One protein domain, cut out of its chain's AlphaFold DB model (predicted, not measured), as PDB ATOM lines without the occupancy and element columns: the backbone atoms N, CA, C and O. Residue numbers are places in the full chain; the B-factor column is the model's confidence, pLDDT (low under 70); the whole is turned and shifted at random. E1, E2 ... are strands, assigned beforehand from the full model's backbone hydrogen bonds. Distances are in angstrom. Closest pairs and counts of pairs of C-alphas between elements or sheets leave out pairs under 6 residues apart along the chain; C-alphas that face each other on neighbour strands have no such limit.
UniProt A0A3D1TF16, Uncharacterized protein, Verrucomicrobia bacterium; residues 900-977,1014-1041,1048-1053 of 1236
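AT A GLANCE: This is residues 900 to 977, 1014 to 1041 and 1048 to 1053 of the 1236 residues of an uncharacterized protein of Verrucomicrobia bacterium (UniProt A0A3D1TF16). One long, arched sheet of seven strands makes up the model, a single twisted layer whose long strands E2 to E6 lie side by side, with the short E1 and E7 at its two edges. E3, E4, E5 and E6 each bend sharply partway along, and the sheet arches there. The 112 printed residues hold seven named strands, E1 to E7 along the chain, and no named helix: all strand, with the sheet mixed in the order E1, E2, E3, E4, E5, E6, E7. The whole is loose, with a radius of gyration of the C-alphas of 16.7 A, and a rod spanning 58 by 28 by 22 A.

HOW THE PARTS SIT: E1, residues 900 to 905, forms a hairpin with E2, residues 908 to 919; N 903 and O 910 are 2.9 A apart. E3, residues 922 to 940, is antiparallel to E2 at 166 degrees, with N 915 and O 927 2.8 A apart. E4, residues 943 to 956, is antiparallel to E3, with N 930 and O 951 2.8 A apart. E5, residues 961 to 973, is antiparallel to E4, with N 952 and O 963 2.8 A apart. E1 to E5 form a meander, each strand the antiparallel neighbour of the one before. E6, residues 1018 to 1031, is parallel to E5 at 10 degrees, with N 968 and O 1024 2.8 A apart. E7, residues 1035 to 1041, forms a hairpin with E6; N 1039 and O 1028 are 2.8 A apart. E1 and E7 are apart.

IN THESE COORDINATES: E1 begins at C-alpha 900, (-1.200, -17.976, -28.544). E2 is 35.3 A long, E3 37.4 A, E4 34.6 A, E5 28.4 A and E6 32.1 A. E3 bends by 96 degrees at residue 933, and E6 by 81 degrees at residue 1026. E7 ends at C-alpha 1041, (-31.242, -11.546, -36.798).

THE WHOLE: The C-alphas of Glu 920 and Val 1034 are the two farthest apart, 58.5 A. Residues 978 to 1013 and 1042 to 1047 are not printed, with C-alpha gaps of 33.0 A and 21.0 A. Of the links that are printed whole, each is tight. The pLDDT is under 70 at residues 921, 922 and 977.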
ATOM      1  N   GLU A 900      -0.421 -18.072 -27.325       94.31
ATOM      2  CA  GLU A 900      -1.200 -17.976 -28.544       94.31
ATOM      3  C   GLU A 900      -1.539 -19.387 -29.035       94.31
ATOM      4  O   GLU A 900      -0.696 -20.284 -29.033       94.31
ATOM      5  N   ALA A 901      -2.778 -19.584 -29.464       95.06
ATOM      6  CA  ALA A 901      -3.195 -20.731 -30.249       95.06
ATOM      7  C   ALA A 901      -4.009 -20.239 -31.447       95.06
ATOM      8  O   ALA A 901      -4.991 -19.521 -31.286       95.06
ATOM      9  N   ARG A 902      -3.592 -20.609 -32.657       96.25
ATOM     10  CA  ARG A 902      -4.268 -20.308 -33.919       96.25
ATOM     11  C   ARG A 902      -4.836 -21.586 -34.514       96.25
ATOM     12  O   ARG A 902      -4.233 -22.649 -34.403       96.25
ATOM     13  N   ALA A 903      -5.977 -21.470 -35.176       94.75
ATOM     14  CA  ALA A 903      -6.587 -22.541 -35.954       94.75
ATOM     15  C   ALA A 903      -7.299 -21.952 -37.174       94.75
ATOM     16  O   ALA A 903      -7.666 -20.774 -37.185       94.75
ATOM     17  N   SER A 904      -7.548 -22.773 -38.187       94.44
ATOM     18  CA  SER A 904      -8.350 -22.401 -39.353       94.44
ATOM     19  C   SER A 904      -9.525 -23.357 -39.544       94.44
ATOM     20  O   SER A 904      -9.444 -24.537 -39.209       94.44
ATOM     21  N   ALA A 905     -10.638 -22.852 -40.076       92.31
ATOM     22  CA  ALA A 905     -11.773 -23.682 -40.470       92.31
ATOM     23  C   ALA A 905     -12.461 -23.089 -41.702       92.31
ATOM     24  O   ALA A 905     -12.990 -21.973 -41.676       92.31
ATOM     25  N   GLY A 906     -12.469 -23.838 -42.808       86.25
ATOM     26  CA  GLY A 906     -13.182 -23.452 -44.029       86.25
ATOM     27  C   GLY A 906     -12.732 -22.122 -44.650       86.25
ATOM     28  O   GLY A 906     -13.555 -21.452 -45.284       86.25
ATOM     29  N   GLY A 907     -11.467 -21.742 -44.452       88.19
ATOM     30  CA  GLY A 907     -10.862 -20.496 -44.934       88.19
ATOM     31  C   GLY A 907     -10.952 -19.297 -43.981       88.19
ATOM     32  O   GLY A 907     -10.394 -18.257 -44.311       88.19
ATOM     33  N   GLY A 908     -11.630 -19.424 -42.834       93.88
ATOM     34  CA  GLY A 908     -11.562 -18.448 -41.739       93.88
ATOM     35  C   GLY A 908     -10.542 -18.853 -40.673       93.88
ATOM     36  O   GLY A 908     -10.122 -20.014 -40.634       93.88
ATOM     37  N   SER A 909     -10.177 -17.919 -39.796       95.50
ATOM     38  CA  SER A 909      -9.195 -18.113 -38.721       95.50
ATOM     39  C   SER A 909      -9.790 -17.888 -37.333       95.50
ATOM     40  O   SER A 909     -10.652 -17.032 -37.144       95.50
ATOM     41  N   ALA A 910      -9.278 -18.627 -36.355       95.94
ATOM     42  CA  ALA A 910      -9.494 -18.414 -34.933       95.94
ATOM     43  C   ALA A 910      -8.146 -18.161 -34.253       95.94
ATOM     44  O   ALA A 910      -7.167 -18.844 -34.566       95.94
ATOM     45  N   ASN A 911      -8.103 -17.229 -33.304       96.50
ATOM     46  CA  ASN A 911      -7.019 -17.106 -32.336       96.50
ATOM     47  C   ASN A 911      -7.557 -17.282 -30.909       96.50
ATOM     48  O   ASN A 911      -8.722 -17.020 -30.624       96.50
ATOM     49  N   MET A 912      -6.702 -17.765 -30.016       96.12
ATOM     50  CA  MET A 912      -7.019 -18.042 -28.623       96.12
ATOM     51  C   MET A 912      -5.813 -17.720 -27.744       96.12
ATOM     52  O   MET A 912      -4.673 -18.019 -28.099       96.12
ATOM     53  N   GLN A 913      -6.076 -17.157 -26.573       96.81
ATOM     54  CA  GLN A 913      -5.098 -16.900 -25.517       96.81
ATOM     55  C   GLN A 913      -5.769 -17.117 -24.155       96.81
ATOM     56  O   GLN A 913      -6.997 -17.105 -24.065       96.81
ATOM     57  N   GLY A 914      -5.003 -17.302 -23.080       96.06
ATOM     58  CA  GLY A 914      -5.596 -17.350 -21.741       96.06
ATOM     59  C   GLY A 914      -4.815 -18.139 -20.702       96.06
ATOM     60  O   GLY A 914      -3.639 -18.467 -20.879       96.06
ATOM     61  N   VAL A 915      -5.478 -18.428 -19.581       95.38
ATOM     62  CA  VAL A 915      -4.895 -19.112 -18.422       95.38
ATOM     63  C   VAL A 915      -5.859 -20.155 -17.851       95.38
ATOM     64  O   VAL A 915      -7.056 -19.936 -17.704       95.38
ATOM     65  N   ALA A 916      -5.298 -21.299 -17.482       92.69
ATOM     66  CA  ALA A 916      -5.944 -22.410 -16.799       92.69
ATOM     67  C   ALA A 916      -5.301 -22.577 -15.414       92.69
ATOM     68  O   ALA A 916      -4.144 -22.996 -15.316       92.69
ATOM     69  N   LEU A 917      -6.015 -22.260 -14.334       91.75
ATOM     70  CA  LEU A 917      -5.489 -22.383 -12.972       91.75
ATOM     71  C   LEU A 917      -5.583 -23.831 -12.474       91.75
ATOM     72  O   LEU A 917      -6.611 -24.508 -12.592       91.75
ATOM     73  N   LEU A 918      -4.491 -24.302 -11.878       82.25
ATOM     74  CA  LEU A 918      -4.321 -25.664 -11.393       82.25
ATOM     75  C   LEU A 918      -4.339 -25.709  -9.861       82.25
ATOM     76  O   LEU A 918      -3.304 -25.548  -9.214       82.25
ATOM     77  N   SER A 919      -5.493 -26.026  -9.271       80.88
ATOM     78  CA  SER A 919      -5.563 -26.379  -7.846       80.88
ATOM     79  C   SER A 919      -5.296 -27.872  -7.677       80.88
ATOM     80  O   SER A 919      -5.872 -28.704  -8.376       80.88
ATOM     81  N   GLU A 920      -4.370 -28.234  -6.790       74.25
ATOM     82  CA  GLU A 920      -3.906 -29.617  -6.613       74.25
ATOM     83  C   GLU A 920      -3.586 -30.349  -7.948       74.25
ATOM     84  O   GLU A 920      -3.939 -31.516  -8.144       74.25
ATOM     85  N   ASN A 921      -2.874 -29.687  -8.873       60.38
ATOM     86  CA  ASN A 921      -2.526 -30.189 -10.221       60.38
ATOM     87  C   ASN A 921      -3.732 -30.777 -10.988       60.38
ATOM     88  O   ASN A 921      -3.595 -31.728 -11.772       60.38
ATOM     89  N   ARG A 922      -4.922 -30.228 -10.740       67.94
ATOM     90  CA  ARG A 922      -6.150 -30.434 -11.504       67.94
ATOM     91  C   ARG A 922      -6.617 -29.075 -11.996       67.94
ATOM     92  O   ARG A 922      -6.481 -28.093 -11.275       67.94
ATOM     93  N   LEU A 923      -7.176 -29.034 -13.202       76.69
ATOM     94  CA  LEU A 923      -7.829 -27.832 -13.699       76.69
ATOM     95  C   LEU A 923      -8.967 -27.468 -12.740       76.69
ATOM     96  O   LEU A 923      -9.826 -28.308 -12.462       76.69
ATOM     97  N   HIS A 924      -8.898 -26.263 -12.184       86.81
ATOM     98  CA  HIS A 924      -9.859 -25.756 -11.211       86.81
ATOM     99  C   HIS A 924     -10.667 -24.608 -11.793       86.81
ATOM    100  O   HIS A 924     -11.882 -24.623 -11.665       86.81
ATOM    101  N   ASP A 925      -9.990 -23.677 -12.453       91.50
ATOM    102  CA  ASP A 925     -10.560 -22.483 -13.066       91.50
ATOM    103  C   ASP A 925      -9.919 -22.302 -14.448       91.50
ATOM    104  O   ASP A 925      -8.766 -22.703 -14.663       91.50
ATOM    105  N   LEU A 926     -10.677 -21.772 -15.396       93.81
ATOM    106  CA  LEU A 926     -10.298 -21.631 -16.795       93.81
ATOM    107  C   LEU A 926     -10.781 -20.273 -17.295       93.81
ATOM    108  O   LEU A 926     -11.956 -19.955 -17.156       93.81
ATOM    109  N   GLN A 927      -9.890 -19.509 -17.918       96.12
ATOM    110  CA  GLN A 927     -10.221 -18.265 -18.600       96.12
ATOM    111  C   GLN A 927      -9.491 -18.228 -19.942       96.12
ATOM    112  O   GLN A 927      -8.271 -18.047 -19.983       96.12
ATOM    113  N   LEU A 928     -10.232 -18.416 -21.033       96.69
ATOM    114  CA  LEU A 928      -9.731 -18.344 -22.405       96.69
ATOM    115  C   LEU A 928     -10.485 -17.262 -23.176       96.69
ATOM    116  O   LEU A 928     -11.713 -17.293 -23.220       96.69
ATOM    117  N   ASP A 929      -9.750 -16.364 -23.821       97.62
ATOM    118  CA  ASP A 929     -10.275 -15.433 -24.817       97.62
ATOM    119  C   ASP A 929     -10.084 -16.043 -26.211       97.62
ATOM    120  O   ASP A 929      -8.997 -16.532 -26.532       97.62
ATOM    121  N   LEU A 930     -11.122 -15.997 -27.044       96.56
ATOM    122  CA  LEU A 930     -11.124 -16.443 -28.433       96.56
ATOM    123  C   LEU A 930     -11.546 -15.282 -29.343       96.56
ATOM    124  O   LEU A 930     -12.618 -14.704 -29.157       96.56
ATOM    125  N   GLY A 931     -10.741 -14.975 -30.356       97.44
ATOM    126  CA  GLY A 931     -11.113 -14.092 -31.460       97.44
ATOM    127  C   GLY A 931     -11.334 -14.902 -32.735       97.44
ATOM    128  O   GLY A 931     -10.617 -15.863 -33.017       97.44
ATOM    129  N   LEU A 932     -12.357 -14.540 -33.504       97.12
ATOM    130  CA  LEU A 932     -12.773 -15.273 -34.698       97.12
ATOM    131  C   LEU A 932     -12.909 -14.327 -35.886       97.12
ATOM    132  O   LEU A 932     -13.534 -13.270 -35.773       97.12
ATOM    133  N   ASP A 933     -12.387 -14.750 -37.035       96.81
ATOM    134  CA  ASP A 933     -12.530 -14.051 -38.308       96.81
ATOM    135  C   ASP A 933     -12.991 -15.013 -39.414       96.81
ATOM    136  O   ASP A 933     -12.281 -15.946 -39.798       96.81
ATOM    137  N   HIS A 934     -14.218 -14.804 -39.901       95.50
ATOM    138  CA  HIS A 934     -14.900 -15.597 -40.933       95.50
ATOM    139  C   HIS A 934     -14.922 -17.116 -40.652       95.50
ATOM    140  O   HIS A 934     -15.017 -17.936 -41.574       95.50
ATOM    141  N   PHE A 935     -14.846 -17.508 -39.377       94.31
ATOM    142  CA  PHE A 935     -14.642 -18.887 -38.946       94.31
ATOM    143  C   PHE A 935     -15.864 -19.759 -39.258       94.31
ATOM    144  O   PHE A 935     -17.002 -19.398 -38.944       94.31
ATOM    145  N   LEU A 936     -15.649 -20.912 -39.899       91.81
ATOM    146  CA  LEU A 936     -16.729 -21.800 -40.331       91.81
ATOM    147  C   LEU A 936     -17.214 -22.692 -39.177       91.81
ATOM    148  O   LEU A 936     -16.583 -23.693 -38.850       91.81
ATOM    149  N   PHE A 937     -18.384 -22.370 -38.625       85.50
ATOM    150  CA  PHE A 937     -19.012 -23.132 -37.541       85.50
ATOM    151  C   PHE A 937     -19.830 -24.330 -38.025       85.50
ATOM    152  O   PHE A 937     -19.786 -25.398 -37.418       85.50
ATOM    153  N   LEU A 938     -20.597 -24.162 -39.106       84.69
ATOM    154  CA  LEU A 938     -21.530 -25.182 -39.587       84.69
ATOM    155  C   LEU A 938     -21.476 -25.303 -41.109       84.69
ATOM    156  O   LEU A 938     -21.565 -24.307 -41.833       84.69
ATOM    157  N   ARG A 939     -21.383 -26.546 -41.594       82.88
ATOM    158  CA  ARG A 939     -21.458 -26.886 -43.019       82.88
ATOM    159  C   ARG A 939     -22.217 -28.196 -43.224       82.88
ATOM    160  O   ARG A 939     -21.649 -29.278 -43.133       82.88
ATOM    161  N   LYS A 940     -23.496 -28.077 -43.569       80.69
ATOM    162  CA  LYS A 940     -24.342 -29.146 -44.123       80.69
ATOM    163  C   LYS A 940     -24.633 -28.813 -45.602       80.69
ATOM    164  O   LYS A 940     -24.402 -27.670 -45.997       80.69
ATOM    165  N   PRO A 941     -25.109 -29.753 -46.443       77.25
ATOM    166  CA  PRO A 941     -25.366 -29.477 -47.864       77.25
ATOM    167  C   PRO A 941     -26.261 -28.251 -48.092       77.25
ATOM    168  O   PRO A 941     -25.990 -27.440 -48.972       77.25
ATOM    169  N   ASP A 942     -27.259 -28.086 -47.221       79.88
ATOM    170  CA  ASP A 942     -28.259 -27.022 -47.281       79.88
ATOM    171  C   ASP A 942     -28.014 -25.842 -46.322       79.88
ATOM    172  O   ASP A 942     -28.818 -24.911 -46.293       79.88
ATOM    173  N   ILE A 943     -26.971 -25.886 -45.481       84.12
ATOM    174  CA  ILE A 943     -26.735 -24.872 -44.438       84.12
ATOM    175  C   ILE A 943     -25.245 -24.560 -44.327       84.12
ATOM    176  O   ILE A 943     -24.432 -25.447 -44.062       84.12
ATOM    177  N   ARG A 944     -24.891 -23.281 -44.441       87.12
ATOM    178  CA  ARG A 944     -23.553 -22.764 -44.132       87.12
ATOM    179  C   ARG A 944     -23.661 -21.605 -43.152       87.12
ATOM    180  O   ARG A 944     -24.505 -20.736 -43.354       87.12
ATOM    181  N   VAL A 945     -22.796 -21.587 -42.140       90.00
ATOM    182  CA  VAL A 945     -22.669 -20.474 -41.187       90.00
ATOM    183  C   VAL A 945     -21.190 -20.201 -40.916       90.00
ATOM    184  O   VAL A 945     -20.474 -21.084 -40.433       90.00
ATOM    185  N   ARG A 946     -20.752 -18.979 -41.222       93.31
ATOM    186  CA  ARG A 946     -19.475 -18.394 -40.803       93.31
ATOM    187  C   ARG A 946     -19.727 -17.190 -39.914       93.31
ATOM    188  O   ARG A 946     -20.583 -16.370 -40.252       93.31
ATOM    189  N   SER A 947     -18.928 -17.051 -38.863       93.75
ATOM    190  CA  SER A 947     -19.042 -15.924 -37.940       93.75
ATOM    191  C   SER A 947     -17.686 -15.316 -37.595       93.75
ATOM    192  O   SER A 947     -16.673 -16.018 -37.566       93.75
ATOM    193  N   SER A 948     -17.697 -14.020 -37.302       96.81
ATOM    194  CA  SER A 948     -16.587 -13.275 -36.703       96.81
ATOM    195  C   SER A 948     -17.020 -12.734 -35.339       96.81
ATOM    196  O   SER A 948     -18.217 -12.585 -35.091       96.81
ATOM    197  N   GLY A 949     -16.078 -12.431 -34.450       96.69
ATOM    198  CA  GLY A 949     -16.386 -11.849 -33.140       96.69
ATOM    199  C   GLY A 949     -15.434 -12.298 -32.041       96.69
ATOM    200  O   GLY A 949     -14.348 -12.813 -32.319       96.69
ATOM    201  N   THR A 950     -15.848 -12.101 -30.791       96.75
ATOM    202  CA  THR A 950     -15.041 -12.407 -29.601       96.75
ATOM    203  C   THR A 950     -15.849 -13.199 -28.589       96.75
ATOM    204  O   THR A 950     -16.950 -12.795 -28.211       96.75
ATOM    205  N   VAL A 951     -15.278 -14.311 -28.132       96.75
ATOM    206  CA  VAL A 951     -15.904 -15.267 -27.215       96.75
ATOM    207  C   VAL A 951     -14.950 -15.558 -26.066       96.75
ATOM    208  O   VAL A 951     -13.749 -15.684 -26.274       96.75
ATOM    209  N   GLN A 952     -15.478 -15.698 -24.859       96.88
ATOM    210  CA  GLN A 952     -14.737 -16.056 -23.660       96.88
ATOM    211  C   GLN A 952     -15.260 -17.386 -23.118       96.88
ATOM    212  O   GLN A 952     -16.467 -17.563 -22.970       96.88
ATOM    213  N   LEU A 953     -14.358 -18.320 -22.816       96.19
ATOM    214  CA  LEU A 953     -14.666 -19.518 -22.031       96.19
ATOM    215  C   LEU A 953     -14.117 -19.305 -20.619       96.19
ATOM    216  O   LEU A 953     -12.900 -19.321 -20.423       96.19
ATOM    217  N   GLY A 954     -15.013 -19.080 -19.661       95.25
ATOM    218  CA  GLY A 954     -14.691 -18.722 -18.281       95.25
ATOM    219  C   GLY A 954     -15.324 -19.668 -17.260       95.25
ATOM    220  O   GLY A 954     -16.440 -20.136 -17.471       95.25
ATOM    221  N   GLY A 955     -14.662 -19.915 -16.128       92.75
ATOM    222  CA  GLY A 955     -15.319 -20.436 -14.925       92.75
ATOM    223  C   GLY A 955     -14.589 -21.552 -14.178       92.75
ATOM    224  O   GLY A 955     -13.602 -22.138 -14.628       92.75
ATOM    225  N   VAL A 956     -15.148 -21.880 -13.011       91.12
ATOM    226  CA  VAL A 956     -14.631 -22.901 -12.096       91.12
ATOM    227  C   VAL A 956     -15.263 -24.250 -12.422       91.12
ATOM    228  O   VAL A 956     -16.481 -24.397 -12.386       91.12
ATOM    229  N   LEU A 957     -14.450 -25.273 -12.693       84.88
ATOM    230  CA  LEU A 957     -14.954 -26.589 -13.093       84.88
ATOM    231  C   LEU A 957     -15.810 -27.238 -11.983       84.88
ATOM    232  O   LEU A 957     -15.388 -27.258 -10.821       84.88
ATOM    233  N   PRO A 958     -16.946 -27.873 -12.334       83.12
ATOM    234  CA  PRO A 958     -17.392 -28.210 -13.694       83.12
ATOM    235  C   PRO A 958     -18.207 -27.116 -14.409       83.12
ATOM    236  O   PRO A 958     -18.605 -27.333 -15.551       83.12
ATOM    237  N   ASP A 959     -18.452 -25.979 -13.760       88.62
ATOM    238  CA  ASP A 959     -19.415 -24.956 -14.173       88.62
ATOM    239  C   ASP A 959     -18.730 -23.886 -15.049       88.62
ATOM    240  O   ASP A 959     -18.465 -22.761 -14.627       88.62
ATOM    241  N   LEU A 960     -18.386 -24.283 -16.279       92.81
ATOM    242  CA  LEU A 960     -17.825 -23.407 -17.313       92.81
ATOM    243  C   LEU A 960     -18.932 -22.716 -18.121       92.81
ATOM    244  O   LEU A 960     -19.916 -23.360 -18.485       92.81
ATOM    245  N   GLU A 961     -18.727 -21.452 -18.484       94.88
ATOM    246  CA  GLU A 961     -19.616 -20.649 -19.330       94.88
ATOM    247  C   GLU A 961     -18.865 -20.129 -20.567       94.88
ATOM    248  O   GLU A 961     -17.743 -19.632 -20.470       94.88
ATOM    249  N   LEU A 962     -19.497 -20.246 -21.736       95.62
ATOM    250  CA  LEU A 962     -19.043 -19.706 -23.013       95.62
ATOM    251  C   LEU A 962     -19.894 -18.477 -23.368       95.62
ATOM    252  O   LEU A 962     -21.066 -18.619 -23.731       95.62
ATOM    253  N   SER A 963     -19.314 -17.282 -23.264       97.31
ATOM    254  CA  SER A 963     -20.020 -16.000 -23.394       97.31
ATOM    255  C   SER A 963     -19.365 -15.053 -24.404       97.31
ATOM    256  O   SER A 963     -18.197 -15.216 -24.745       97.31
ATOM    257  N   GLY A 964     -20.113 -14.081 -24.933       97.00
ATOM    258  CA  GLY A 964     -19.584 -13.072 -25.863       97.00
ATOM    259  C   GLY A 964     -20.489 -12.765 -27.056       97.00
ATOM    260  O   GLY A 964     -21.647 -13.182 -27.103       97.00
ATOM    261  N   ASP A 965     -19.940 -12.035 -28.024       97.06
ATOM    262  CA  ASP A 965     -20.669 -11.484 -29.169       97.06
ATOM    263  C   ASP A 965     -20.109 -12.036 -30.491       97.06
ATOM    264  O   ASP A 965     -18.903 -11.977 -30.758       97.06
ATOM    265  N   LEU A 966     -21.001 -12.563 -31.334       96.12
ATOM    266  CA  LEU A 966     -20.695 -13.136 -32.645       96.12
ATOM    267  C   LEU A 966     -21.589 -12.529 -33.730       96.12
ATOM    268  O   LEU A 966     -22.813 -12.514 -33.609       96.12
ATOM    269  N   GLU A 967     -20.986 -12.109 -34.837       96.38
ATOM    270  CA  GLU A 967     -21.683 -11.682 -36.049       96.38
ATOM    271  C   GLU A 967     -21.572 -12.768 -37.127       96.38
ATOM    272  O   GLU A 967     -20.475 -13.202 -37.479       96.38
ATOM    273  N   ILE A 968     -22.706 -13.217 -37.670       94.75
ATOM    274  CA  ILE A 968     -22.764 -14.141 -38.808       94.75
ATOM    275  C   ILE A 968     -22.513 -13.339 -40.093       94.75
ATOM    276  O   ILE A 968     -23.421 -12.691 -40.614       94.75
ATOM    277  N   VAL A 969     -21.278 -13.402 -40.599       93.81
ATOM    278  CA  VAL A 969     -20.799 -12.602 -41.746       93.81
ATOM    279  C   VAL A 969     -21.119 -13.255 -43.100       93.81
ATOM    280  O   VAL A 969     -21.371 -12.566 -44.086       93.81
ATOM    281  N   ASP A 970     -21.141 -14.591 -43.165       88.75
ATOM    282  CA  ASP A 970     -21.568 -15.352 -44.351       88.75
ATOM    283  C   ASP A 970     -22.439 -16.528 -43.913       88.75
ATOM    284  O   ASP A 970     -21.983 -17.467 -43.254       88.75
ATOM    285  N   GLY A 971     -23.717 -16.475 -44.280       88.12
ATOM    286  CA  GLY A 971     -24.701 -17.472 -43.895       88.12
ATOM    287  C   GLY A 971     -25.699 -17.747 -45.009       88.12
ATOM    288  O   GLY A 971     -26.206 -16.824 -45.652       88.12
ATOM    289  N   ALA A 972     -25.987 -19.026 -45.242       87.62
ATOM    290  CA  ALA A 972     -26.967 -19.454 -46.229       87.62
ATOM    291  C   ALA A 972     -27.747 -20.683 -45.758       87.62
ATOM    292  O   ALA A 972     -27.154 -21.665 -45.310       87.62
ATOM    293  N   PHE A 973     -29.067 -20.639 -45.932       87.25
ATOM    294  CA  PHE A 973     -29.990 -21.757 -45.776       87.25
ATOM    295  C   PHE A 973     -30.716 -21.991 -47.104       87.25
ATOM    296  O   PHE A 973     -31.436 -21.112 -47.595       87.25
ATOM    297  N   THR A 974     -30.525 -23.172 -47.690       83.56
ATOM    298  CA  THR A 974     -31.057 -23.541 -49.010       83.56
ATOM    299  C   THR A 974     -31.946 -24.778 -49.014       83.56
ATOM    300  O   THR A 974     -32.363 -25.220 -50.083       83.56
ATOM    301  N   GLN A 975     -32.278 -25.325 -47.839       79.81
ATOM    302  CA  GLN A 975     -33.053 -26.559 -47.745       79.81
ATOM    303  C   GLN A 975     -34.440 -26.384 -48.368       79.81
ATOM    304  O   GLN A 975     -35.233 -25.538 -47.938       79.81
ATOM    305  N   ASN A 976     -34.744 -27.222 -49.360       74.00
ATOM    306  CA  ASN A 976     -36.065 -27.267 -49.969       74.00
ATOM    307  C   ASN A 976     -37.101 -27.793 -48.973       74.00
ATOM    308  O   ASN A 976     -36.941 -28.865 -48.389       74.00
ATOM    309  N   VAL A 977     -38.194 -27.049 -48.815       66.81
ATOM    310  CA  VAL A 977     -39.343 -27.485 -48.023       66.81
ATOM    311  C   VAL A 977     -40.138 -28.471 -48.879       66.81
ATOM    312  O   VAL A 977     -40.575 -28.100 -49.976       66.81
ATOM    313  N   LEU A1014     -18.051 -31.968 -22.087       74.19
ATOM    314  CA  LEU A1014     -18.268 -30.701 -22.792       74.19
ATOM    315  C   LEU A1014     -19.746 -30.290 -22.817       74.19
ATOM    316  O   LEU A1014     -20.039 -29.102 -22.885       74.19
ATOM    317  N   GLY A1015     -20.685 -31.239 -22.719       78.12
ATOM    318  CA  GLY A1015     -22.123 -30.963 -22.800       78.12
ATOM    319  C   GLY A1015     -22.657 -30.068 -21.676       78.12
ATOM    320  O   GLY A1015     -23.730 -29.503 -21.825       78.12
ATOM    321  N   ARG A1016     -21.900 -29.917 -20.579       84.62
ATOM    322  CA  ARG A1016     -22.245 -29.089 -19.409       84.62
ATOM    323  C   ARG A1016     -21.814 -27.627 -19.510       84.62
ATOM    324  O   ARG A1016     -22.143 -26.860 -18.615       84.62
ATOM    325  N   ILE A1017     -21.047 -27.255 -20.537       90.38
ATOM    326  CA  ILE A1017     -20.601 -25.870 -20.713       90.38
ATOM    327  C   ILE A1017     -21.840 -25.017 -21.002       90.38
ATOM    328  O   ILE A1017     -22.538 -25.261 -21.992       90.38
ATOM    329  N   GLY A1018     -22.108 -24.052 -20.123       94.31
ATOM    330  CA  GLY A1018     -23.185 -23.084 -20.269       94.31
ATOM    331  C   GLY A1018     -22.931 -22.150 -21.448       94.31
ATOM    332  O   GLY A1018     -21.785 -21.853 -21.781       94.31
ATOM    333  N   LEU A1019     -23.999 -21.691 -22.091       94.56
ATOM    334  CA  LEU A1019     -23.946 -20.800 -23.246       94.56
ATOM    335  C   LEU A1019     -24.558 -19.443 -22.889       94.56
ATOM    336  O   LEU A1019     -25.597 -19.381 -22.230       94.56
ATOM    337  N   ASN A1020     -23.915 -18.369 -23.339       96.44
ATOM    338  CA  ASN A1020     -24.370 -16.989 -23.171       96.44
ATOM    339  C   ASN A1020     -23.844 -16.118 -24.329       96.44
ATOM    340  O   ASN A1020     -23.086 -15.166 -24.141       96.44
ATOM    341  N   LEU A1021     -24.179 -16.524 -25.558       95.81
ATOM    342  CA  LEU A1021     -23.667 -15.905 -26.784       95.81
ATOM    343  C   LEU A1021     -24.730 -15.024 -27.439       95.81
ATOM    344  O   LEU A1021     -25.816 -15.506 -27.769       95.81
ATOM    345  N   ASN A1022     -24.403 -13.764 -27.706       97.44
ATOM    346  CA  ASN A1022     -25.209 -12.906 -28.570       97.44
ATOM    347  C   ASN A1022     -24.827 -13.166 -30.028       97.44
ATOM    348  O   ASN A1022     -23.655 -13.104 -30.395       97.44
ATOM    349  N   LEU A1023     -25.822 -13.453 -30.862       95.06
ATOM    350  CA  LEU A1023     -25.661 -13.728 -32.284       95.06
ATOM    351  C   LEU A1023     -26.366 -12.632 -33.091       95.06
ATOM    352  O   LEU A1023     -27.600 -12.571 -33.139       95.06
ATOM    353  N   GLY A1024     -25.579 -11.778 -33.740       95.88
ATOM    354  CA  GLY A1024     -26.051 -10.874 -34.783       95.88
ATOM    355  C   GLY A1024     -25.973 -11.544 -36.154       95.88
ATOM    356  O   GLY A1024     -25.044 -12.303 -36.426       95.88
ATOM    357  N   ALA A1025     -26.914 -11.257 -37.047       94.19
ATOM    358  CA  ALA A1025     -26.764 -11.555 -38.470       94.19
ATOM    359  C   ALA A1025     -27.308 -10.398 -39.303       94.19
ATOM    360  O   ALA A1025     -28.409  -9.913 -39.041       94.19
ATOM    361  N   ASN A1026     -26.553 -10.001 -40.321       91.19
ATOM    362  CA  ASN A1026     -26.916  -8.953 -41.264       91.19
ATOM    363  C   ASN A1026     -26.908  -9.573 -42.665       91.19
ATOM    364  O   ASN A1026     -25.868 -10.038 -43.136       91.19
ATOM    365  N   ARG A1027     -28.071  -9.632 -43.318       89.19
ATOM    366  CA  ARG A1027     -28.256 -10.274 -44.633       89.19
ATOM    367  C   ARG A1027     -27.834 -11.752 -44.699       89.19
ATOM    368  O   ARG A1027     -27.191 -12.188 -45.656       89.19
ATOM    369  N   PHE A1028     -28.287 -12.566 -43.750       92.31
ATOM    370  CA  PHE A1028     -28.255 -14.026 -43.883       92.31
ATOM    371  C   PHE A1028     -29.140 -14.477 -45.062       92.31
ATOM    372  O   PHE A1028     -30.266 -14.005 -45.223       92.31
ATOM    373  N   ARG A1029     -28.675 -15.399 -45.911       91.56
ATOM    374  CA  ARG A1029     -29.406 -15.801 -47.124       91.56
ATOM    375  C   ARG A1029     -30.384 -16.946 -46.869       91.56
ATOM    376  O   ARG A1029     -29.957 -18.083 -46.696       91.56
ATOM    377  N   LEU A1030     -31.687 -16.705 -46.989       89.88
ATOM    378  CA  LEU A1030     -32.694 -17.772 -47.061       89.88
ATOM    379  C   LEU A1030     -33.165 -17.924 -48.513       89.88
ATOM    380  O   LEU A1030     -33.788 -17.016 -49.060       89.88
ATOM    381  N   ARG A1031     -32.860 -19.057 -49.157       86.69
ATOM    382  CA  ARG A1031     -33.281 -19.329 -50.543       86.69
ATOM    383  C   ARG A1031     -33.613 -20.801 -50.769       86.69
ATOM    384  O   ARG A1031     -32.712 -21.594 -51.017       86.69
ATOM    385  N   ASN A1032     -34.895 -21.128 -50.823       79.88
ATOM    386  CA  ASN A1032     -35.387 -22.456 -51.185       79.88
ATOM    387  C   ASN A1032     -36.507 -22.379 -52.241       79.88
ATOM    388  O   ASN A1032     -36.748 -21.330 -52.839       79.88
ATOM    389  N   ASN A1033     -37.185 -23.499 -52.488       76.06
ATOM    390  CA  ASN A1033     -38.324 -23.619 -53.403       76.06
ATOM    391  C   ASN A1033     -39.597 -22.841 -52.999       76.06
ATOM    392  O   ASN A1033     -40.562 -22.868 -53.759       76.06
ATOM    393  N   VAL A1034     -39.625 -22.193 -51.828       81.31
ATOM    394  CA  VAL A1034     -40.791 -21.456 -51.299       81.31
ATOM    395  C   VAL A1034     -40.467 -19.985 -51.049       81.31
ATOM    396  O   VAL A1034     -41.301 -19.131 -51.307       81.31
ATOM    397  N   VAL A1035     -39.269 -19.662 -50.563       85.19
ATOM    398  CA  VAL A1035     -38.878 -18.304 -50.160       85.19
ATOM    399  C   VAL A1035     -37.485 -17.975 -50.690       85.19
ATOM    400  O   VAL A1035     -36.568 -18.792 -50.606       85.19
ATOM    401  N   SER A1036     -37.305 -16.748 -51.185       89.44
ATOM    402  CA  SER A1036     -35.991 -16.137 -51.416       89.44
ATOM    403  C   SER A1036     -35.942 -14.741 -50.802       89.44
ATOM    404  O   SER A1036     -36.570 -13.816 -51.318       89.44
ATOM    405  N   THR A1037     -35.162 -14.592 -49.734       91.88
ATOM    406  CA  THR A1037     -35.024 -13.370 -48.930       91.88
ATOM    407  C   THR A1037     -33.615 -13.256 -48.341       91.88
ATOM    408  O   THR A1037     -32.897 -14.252 -48.201       91.88
ATOM    409  N   TRP A1038     -33.232 -12.041 -47.965       93.00
ATOM    410  CA  TRP A1038     -32.202 -11.819 -46.951       93.00
ATOM    411  C   TRP A1038     -32.879 -11.766 -45.574       93.00
ATOM    412  O   TRP A1038     -34.074 -11.496 -45.501       93.00
ATOM    413  N   LEU A1039     -32.166 -12.105 -44.507       93.56
ATOM    414  CA  LEU A1039     -32.675 -12.116 -43.138       93.56
ATOM    415  C   LEU A1039     -31.700 -11.374 -42.232       93.56
ATOM    416  O   LEU A1039     -30.497 -11.635 -42.286       93.56
ATOM    417  N   ASP A1040     -32.241 -10.544 -41.353       95.31
ATOM    418  CA  ASP A1040     -31.500  -9.929 -40.258       95.31
ATOM    419  C   ASP A1040     -31.923 -10.591 -38.946       95.31
ATOM    420  O   ASP A1040     -33.096 -10.938 -38.769       95.31
ATOM    421  N   ALA A1041     -30.982 -10.816 -38.033       93.88
ATOM    422  CA  ALA A1041     -31.242 -11.546 -36.798       93.88
ATOM    423  C   ALA A1041     -30.546 -10.917 -35.593       93.88
ATOM    424  O   ALA A1041     -29.380 -10.531 -35.664       93.88
ATOM    425  N   ASP A1048     -27.051 -25.125 -22.358       89.00
ATOM    426  CA  ASP A1048     -25.753 -25.810 -22.346       89.00
ATOM    427  C   ASP A1048     -25.450 -26.445 -23.719       89.00
ATOM    428  O   ASP A1048     -26.317 -26.505 -24.596       89.00
ATOM    429  N   LEU A1049     -24.214 -26.903 -23.945       84.75
ATOM    430  CA  LEU A1049     -23.810 -27.502 -25.230       84.75
ATOM    431  C   LEU A1049     -24.564 -28.799 -25.601       84.75
ATOM    432  O   LEU A1049     -24.563 -29.185 -26.777       84.75
ATOM    433  N   ALA A1050     -25.211 -29.480 -24.650       83.06
ATOM    434  CA  ALA A1050     -26.065 -30.640 -24.934       83.06
ATOM    435  C   ALA A1050     -27.513 -30.236 -25.295       83.06
ATOM    436  O   ALA A1050     -28.178 -30.877 -26.123       83.06
ATOM    437  N   SER A1051     -27.999 -29.150 -24.696       85.25
ATOM    438  CA  SER A1051     -29.354 -28.606 -24.808       85.25
ATOM    439  C   SER A1051     -29.331 -27.096 -25.102       85.25
ATOM    440  O   SER A1051     -29.810 -26.304 -24.286       85.25
ATOM    441  N   PRO A1052     -28.824 -26.679 -26.279       86.69
ATOM    442  CA  PRO A1052     -28.778 -25.272 -26.662       86.69
ATOM    443  C   PRO A1052     -30.186 -24.672 -26.777       86.69
ATOM    444  O   PRO A1052     -31.088 -25.267 -27.380       86.69
ATOM    445  N   LEU A1053     -30.358 -23.470 -26.231       88.75
ATOM    446  CA  LEU A1053     -31.602 -22.702 -26.208       88.75
ATOM    447  C   LEU A1053     -31.431 -21.433 -27.044       88.75
ATOM    448  O   LEU A1053     -30.738 -20.509 -26.632       88.75
TER     449      LEU A1053